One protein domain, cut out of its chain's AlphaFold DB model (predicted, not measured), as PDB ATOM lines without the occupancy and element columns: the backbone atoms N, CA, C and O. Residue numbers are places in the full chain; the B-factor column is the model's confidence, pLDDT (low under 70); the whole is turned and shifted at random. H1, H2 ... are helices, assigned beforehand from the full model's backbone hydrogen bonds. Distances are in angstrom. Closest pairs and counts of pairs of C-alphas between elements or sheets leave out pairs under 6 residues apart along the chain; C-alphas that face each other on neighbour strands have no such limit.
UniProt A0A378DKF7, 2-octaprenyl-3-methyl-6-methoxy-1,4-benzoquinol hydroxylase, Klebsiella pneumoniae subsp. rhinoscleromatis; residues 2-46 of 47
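What this domain is: This is residues 2 to 46 of the 47 residues of the protein "2-octaprenyl-3-methyl-6-methoxy-1,4-benzoquinol hydroxylase" of Klebsiella pneumoniae subsp. rhinoscleromatis (UniProt A0A378DKF7). Three helices in a chain make an open, flat frame: H1 leads to a corner, the longest helix H2 makes the base, and H3 continues beyond its far end, with H1 and H3 rising to the same side of H2. H1 slants back over the first part of H2, H3 slants outward, and the space between H1 and H3 is empty. The printed part has 45 residues with three named helices, in the order H1, H2, H3, and no named strand; the class is all helix. The whole is only just extended, close to loose, with a radius of gyration of the C-alphas of 14.1 A, and it spans 42 by 25 by 9 A.

How they stand to each other: H1, residues 3 to 12, and H2, residues 17 to 32, touch, with 5 pairs of C-alphas within 8 A, and H2 touches H1 with residues 19 to 23 alone. Their closest C-alphas, those of Gly 11 and Val 19, are 6.4 A apart. They run opposite ways at a steep tilt of 67 degrees, only just short of about perpendicular. H2 and H3, residues 34 to 45, meet only through their link. H1 and H3 are apart. In H1, H2 and H3 every O i to N i+4 pair is within hydrogen-bond range.

Where its parts are: H1 begins at C-alpha 3 at (-12.083, -45.790, -3.221) and is 14.5 A long from first to last C-alpha. H2 measures 22.4 A from C-alpha 17 at (-10.400, -57.724, -23.017) to C-alpha 32. H3 measures 16.2 A and ends at C-alpha 45 at (-1.277, -19.900, -12.547).

The domain as a whole: The two C-alphas farthest apart, those of Asp 15 and Gly 46, are 42.8 A apart. The printed part has no cut, and both links are tight. Residues 24 to 46 stand free. The mean pLDDT of the printed part is 81.2; residue 2 is under 70.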
ATOM      1  N   GLN A   2      -9.657 -44.908   0.291       67.38
ATOM      2  CA  GLN A   2      -9.762 -46.307  -0.165       67.38
ATOM      3  C   GLN A   2     -10.360 -46.484  -1.577       67.38
ATOM      4  O   GLN A   2      -9.853 -47.266  -2.370       67.38
ATOM      5  N   SER A   3     -11.360 -45.674  -1.940       73.31
ATOM      6  CA  SER A   3     -12.083 -45.790  -3.221       73.31
ATOM      7  C   SER A   3     -11.207 -45.666  -4.477       73.31
ATOM      8  O   SER A   3     -11.525 -46.261  -5.502       73.31
ATOM      9  N   GLY A   4     -10.097 -44.923  -4.411       76.62
ATOM     10  CA  GLY A   4      -9.167 -44.836  -5.539       76.62
ATOM     11  C   GLY A   4      -8.409 -46.144  -5.761       76.62
ATOM     12  O   GLY A   4      -8.223 -46.561  -6.899       76.62
ATOM     13  N   MET A   5      -8.015 -46.813  -4.676       83.38
ATOM     14  CA  MET A   5      -7.220 -48.039  -4.724       83.38
ATOM     15  C   MET A   5      -8.019 -49.197  -5.331       83.38
ATOM     16  O   MET A   5      -7.493 -49.913  -6.179       83.38
ATOM     17  N   ASP A   6      -9.308 -49.294  -5.001       80.44
ATOM     18  CA  ASP A   6     -10.217 -50.291  -5.581       80.44
ATOM     19  C   ASP A   6     -10.453 -50.066  -7.078       80.44
ATOM     20  O   ASP A   6     -10.547 -51.025  -7.841       80.44
ATOM     21  N   LEU A   7     -10.489 -48.808  -7.531       79.81
ATOM     22  CA  LEU A   7     -10.629 -48.484  -8.952       79.81
ATOM     23  C   LEU A   7      -9.398 -48.937  -9.752       79.81
ATOM     24  O   LEU A   7      -9.527 -49.522 -10.830       79.81
ATOM     25  N   PHE A   8      -8.197 -48.700  -9.211       81.12
ATOM     26  CA  PHE A   8      -6.959 -49.191  -9.813       81.12
ATOM     27  C   PHE A   8      -6.883 -50.717  -9.762       81.12
ATOM     28  O   PHE A   8      -6.521 -51.342 -10.755       81.12
ATOM     29  N   TYR A   9      -7.285 -51.336  -8.655       78.44
ATOM     30  CA  TYR A   9      -7.310 -52.789  -8.548       78.44
ATOM     31  C   TYR A   9      -8.279 -53.403  -9.568       78.44
ATOM     32  O   TYR A   9      -7.876 -54.240 -10.368       78.44
ATOM     33  N   ALA A  10      -9.518 -52.922  -9.658       78.19
ATOM     34  CA  ALA A  10     -10.497 -53.425 -10.619       78.19
ATOM     35  C   ALA A  10     -10.077 -53.197 -12.085       78.19
ATOM     36  O   ALA A  10     -10.263 -54.080 -12.925       78.19
ATOM     37  N   GLY A  11      -9.488 -52.040 -12.403       76.88
ATOM     38  CA  GLY A  11      -9.070 -51.696 -13.764       76.88
ATOM     39  C   GLY A  11      -7.791 -52.392 -14.246       76.88
ATOM     40  O   GLY A  11      -7.622 -52.573 -15.453       76.88
ATOM     41  N   PHE A  12      -6.890 -52.779 -13.337       78.56
ATOM     42  CA  PHE A  12      -5.584 -53.360 -13.681       78.56
ATOM     43  C   PHE A  12      -5.430 -54.834 -13.282       78.56
ATOM     44  O   PHE A  12      -4.583 -55.509 -13.857       78.56
ATOM     45  N   SER A  13      -6.244 -55.347 -12.354       78.81
ATOM     46  CA  SER A  13      -6.200 -56.747 -11.898       78.81
ATOM     47  C   SER A  13      -7.063 -57.699 -12.737       78.81
ATOM     48  O   SER A  13      -7.106 -58.893 -12.445       78.81
ATOM     49  N   ASN A  14      -7.768 -57.201 -13.759       70.12
ATOM     50  CA  ASN A  14      -8.628 -58.009 -14.623       70.12
ATOM     51  C   ASN A  14      -8.016 -58.207 -16.015       70.12
ATOM     52  O   ASN A  14      -7.679 -57.247 -16.706       70.12
ATOM     53  N   ASP A  15      -7.969 -59.463 -16.465       70.25
ATOM     54  CA  ASP A  15      -7.465 -59.847 -17.793       70.25
ATOM     55  C   ASP A  15      -8.524 -59.725 -18.908       70.25
ATOM     56  O   ASP A  15      -8.268 -59.997 -20.079       70.25
ATOM     57  N   MET A  16      -9.732 -59.274 -18.551       77.25
ATOM     58  CA  MET A  16     -10.863 -59.140 -19.467       77.25
ATOM     59  C   MET A  16     -10.568 -58.100 -20.562       77.25
ATOM     60  O   MET A  16     -10.342 -56.918 -20.288       77.25
ATOM     61  N   ALA A  17     -10.641 -58.538 -21.823       76.00
ATOM     62  CA  ALA A  17     -10.400 -57.724 -23.017       76.00
ATOM     63  C   ALA A  17     -11.093 -56.336 -23.036       76.00
ATOM     64  O   ALA A  17     -10.411 -55.359 -23.362       76.00
ATOM     65  N   PRO A  18     -12.381 -56.174 -22.653       77.94
ATOM     66  CA  PRO A  18     -13.030 -54.857 -22.661       77.94
ATOM     67  C   PRO A  18     -12.455 -53.882 -21.621       77.94
ATOM     68  O   PRO A  18     -12.279 -52.700 -21.920       77.94
ATOM     69  N   VAL A  19     -12.090 -54.362 -20.427       83.12
ATOM     70  CA  VAL A  19     -11.486 -53.534 -19.364       83.12
ATOM     71  C   VAL A  19     -10.083 -53.086 -19.773       83.12
ATOM     72  O   VAL A  19      -9.725 -51.918 -19.623       83.12
ATOM     73  N   ARG A  20      -9.309 -53.985 -20.390       80.88
ATOM     74  CA  ARG A  20      -7.983 -53.675 -20.941       80.88
ATOM     75  C   ARG A  20      -8.049 -52.619 -22.047       80.88
ATOM     76  O   ARG A  20      -7.202 -51.728 -22.093       80.88
ATOM     77  N   MET A  21      -9.053 -52.695 -22.921       82.81
ATOM     78  CA  MET A  21      -9.262 -51.708 -23.982       82.81
ATOM     79  C   MET A  21      -9.649 -50.340 -23.408       82.81
ATOM     80  O   MET A  21      -9.022 -49.342 -23.762       82.81
ATOM     81  N   LEU A  22     -10.597 -50.295 -22.464       86.06
ATOM     82  CA  LEU A  22     -10.955 -49.076 -21.727       86.06
ATOM     83  C   LEU A  22      -9.739 -48.444 -21.037       86.06
ATOM     84  O   LEU A  22      -9.522 -47.239 -21.156       86.06
ATOM     85  N   ARG A  23      -8.900 -49.254 -20.382       83.69
ATOM     86  CA  ARG A  23      -7.648 -48.803 -19.760       83.69
ATOM     87  C   ARG A  23      -6.692 -48.196 -20.781       83.69
ATOM     88  O   ARG A  23      -6.158 -47.122 -20.538       83.69
ATOM     89  N   ASN A  24      -6.460 -48.861 -21.912       85.56
ATOM     90  CA  ASN A  24      -5.539 -48.370 -22.942       85.56
ATOM     91  C   ASN A  24      -6.037 -47.077 -23.598       85.56
ATOM     92  O   ASN A  24      -5.235 -46.178 -23.841       85.56
ATOM     93  N   ILE A  25      -7.349 -46.939 -23.814       86.12
ATOM     94  CA  ILE A  25      -7.956 -45.680 -24.269       86.12
ATOM     95  C   ILE A  25      -7.768 -44.592 -23.206       86.12
ATOM     96  O   ILE A  25      -7.354 -43.486 -23.538       86.12
ATOM     97  N   GLY A  26      -8.001 -44.908 -21.930       85.38
ATOM     98  CA  GLY A  26      -7.771 -43.988 -20.815       85.38
ATOM     99  C   GLY A  26      -6.311 -43.543 -20.695       85.38
ATOM    100  O   GLY A  26      -6.046 -42.359 -20.508       85.38
ATOM    101  N   LEU A  27      -5.357 -44.459 -20.869       84.75
ATOM    102  CA  LEU A  27      -3.925 -44.154 -20.871       84.75
ATOM    103  C   LEU A  27      -3.530 -43.302 -22.078       84.75
ATOM    104  O   LEU A  27      -2.830 -42.312 -21.904       84.75
ATOM    105  N   MET A  28      -4.031 -43.616 -23.275       85.62
ATOM    106  CA  MET A  28      -3.795 -42.806 -24.474       85.62
ATOM    107  C   MET A  28      -4.411 -41.406 -24.336       85.62
ATOM    108  O   MET A  28      -3.806 -40.415 -24.745       85.62
ATOM    109  N   ALA A  29      -5.593 -41.302 -23.724       83.69
ATOM    110  CA  ALA A  29      -6.216 -40.029 -23.392       83.69
ATOM    111  C   ALA A  29      -5.392 -39.262 -22.350       83.69
ATOM    112  O   ALA A  29      -5.201 -38.064 -22.514       83.69
ATOM    113  N   ALA A  30      -4.843 -39.930 -21.332       83.81
ATOM    114  CA  ALA A  30      -3.966 -39.322 -20.330       83.81
ATOM    115  C   ALA A  30      -2.611 -38.871 -20.910       83.81
ATOM    116  O   ALA A  30      -2.061 -37.856 -20.477       83.81
ATOM    117  N   GLU A  31      -2.087 -39.590 -21.904       79.81
ATOM    118  CA  GLU A  31      -0.895 -39.198 -22.661       79.81
ATOM    119  C   GLU A  31      -1.178 -37.945 -23.501       79.81
ATOM    120  O   GLU A  31      -0.463 -36.945 -23.428       79.81
ATOM    121  N   ARG A  32      -2.301 -37.948 -24.232       80.88
ATOM    122  CA  ARG A  32      -2.762 -36.809 -25.045       80.88
ATOM    123  C   ARG A  32      -3.312 -35.653 -24.210       80.88
ATOM    124  O   ARG A  32      -3.393 -34.526 -24.698       80.88
ATOM    125  N   ALA A  33      -3.596 -35.881 -22.930       79.69
ATOM    126  CA  ALA A  33      -3.976 -34.852 -21.973       79.69
ATOM    127  C   ALA A  33      -2.831 -33.873 -21.665       79.69
ATOM    128  O   ALA A  33      -3.009 -33.009 -20.816       79.69
ATOM    129  N   GLY A  34      -1.678 -33.928 -22.344       77.00
ATOM    130  CA  GLY A  34      -0.646 -32.884 -22.274       77.00
ATOM    131  C   GLY A  34      -1.196 -31.467 -22.505       77.00
ATOM    132  O   GLY A  34      -0.824 -30.538 -21.786       77.00
ATOM    133  N   VAL A  35      -2.155 -31.303 -23.425       78.94
ATOM    134  CA  VAL A  35      -2.860 -30.021 -23.622       78.94
ATOM    135  C   VAL A  35      -3.736 -29.684 -22.414       78.94
ATOM    136  O   VAL A  35      -3.694 -28.557 -21.928       78.94
ATOM    137  N   LEU A  36      -4.458 -30.667 -21.870       80.69
ATOM    138  CA  LEU A  36      -5.299 -30.510 -20.679       80.69
ATOM    139  C   LEU A  36      -4.469 -30.141 -19.438       80.69
ATOM    140  O   LEU A  36      -4.857 -29.266 -18.676       80.69
ATOM    141  N   LYS A  37      -3.291 -30.753 -19.264       80.31
ATOM    142  CA  LYS A  37      -2.323 -30.438 -18.204       80.31
ATOM    143  C   LYS A  37      -1.810 -29.012 -18.345       80.31
ATOM    144  O   LYS A  37      -1.739 -28.294 -17.359       80.31
ATOM    145  N   ARG A  38      -1.500 -28.577 -19.568       83.19
ATOM    146  CA  ARG A  38      -1.077 -27.200 -19.853       83.19
ATOM    147  C   ARG A  38      -2.205 -26.194 -19.614       83.19
ATOM    148  O   ARG A  38      -1.934 -25.106 -19.123       83.19
ATOM    149  N   GLN A  39      -3.451 -26.560 -19.908       83.88
ATOM    150  CA  GLN A  39      -4.638 -25.762 -19.592       83.88
ATOM    151  C   GLN A  39      -4.849 -25.655 -18.077       83.88
ATOM    152  O   GLN A  39      -5.019 -24.558 -17.562       83.88
ATOM    153  N   ALA A  40      -4.778 -26.779 -17.361       87.19
ATOM    154  CA  ALA A  40      -4.898 -26.825 -15.908       87.19
ATOM    155  C   ALA A  40      -3.774 -26.039 -15.220       87.19
ATOM    156  O   ALA A  40      -4.025 -25.352 -14.238       87.19
ATOM    157  N   LEU A  41      -2.553 -26.088 -15.763       88.88
ATOM    158  CA  LEU A  41      -1.421 -25.314 -15.261       88.88
ATOM    159  C   LEU A  41      -1.626 -23.812 -15.482       88.88
ATOM    160  O   LEU A  41      -1.424 -23.038 -14.558       88.88
ATOM    161  N   LYS A  42      -2.064 -23.396 -16.679       87.19
ATOM    162  CA  LYS A  42      -2.425 -21.995 -16.953       87.19
ATOM    163  C   LYS A  42      -3.515 -21.506 -16.006       87.19
ATOM    164  O   LYS A  42      -3.330 -20.488 -15.355       87.19
ATOM    165  N   TYR A  43      -4.570 -22.301 -15.846       89.12
ATOM    166  CA  TYR A  43      -5.663 -22.014 -14.926       89.12
ATOM    167  C   TYR A  43      -5.180 -21.876 -13.475       89.12
ATOM    168  O   TYR A  43      -5.526 -20.913 -12.800       89.12
ATOM    169  N   ALA A  44      -4.330 -22.793 -13.003       89.69
ATOM    170  CA  ALA A  44      -3.752 -22.729 -11.662       89.69
ATOM    171  C   ALA A  44      -2.816 -21.523 -11.467       89.69
ATOM    172  O   ALA A  44      -2.711 -21.003 -10.361       89.69
ATOM    173  N   LEU A  45      -2.147 -21.078 -12.535       89.75
ATOM    174  CA  LEU A  45      -1.277 -19.900 -12.547       89.75
ATOM    175  C   LEU A  45      -2.040 -18.583 -12.788       89.75
ATOM    176  O   LEU A  45      -1.431 -17.521 -12.683       89.75
ATOM    177  N   GLY A  46      -3.339 -18.631 -13.099       84.00
ATOM    178  CA  GLY A  46      -4.159 -17.449 -13.387       84.00
ATOM    179  C   GLY A  46      -3.911 -16.808 -14.760       84.00
ATOM    180  O   GLY A  46      -4.172 -15.617 -14.919       84.00
TER     181      GLY A  46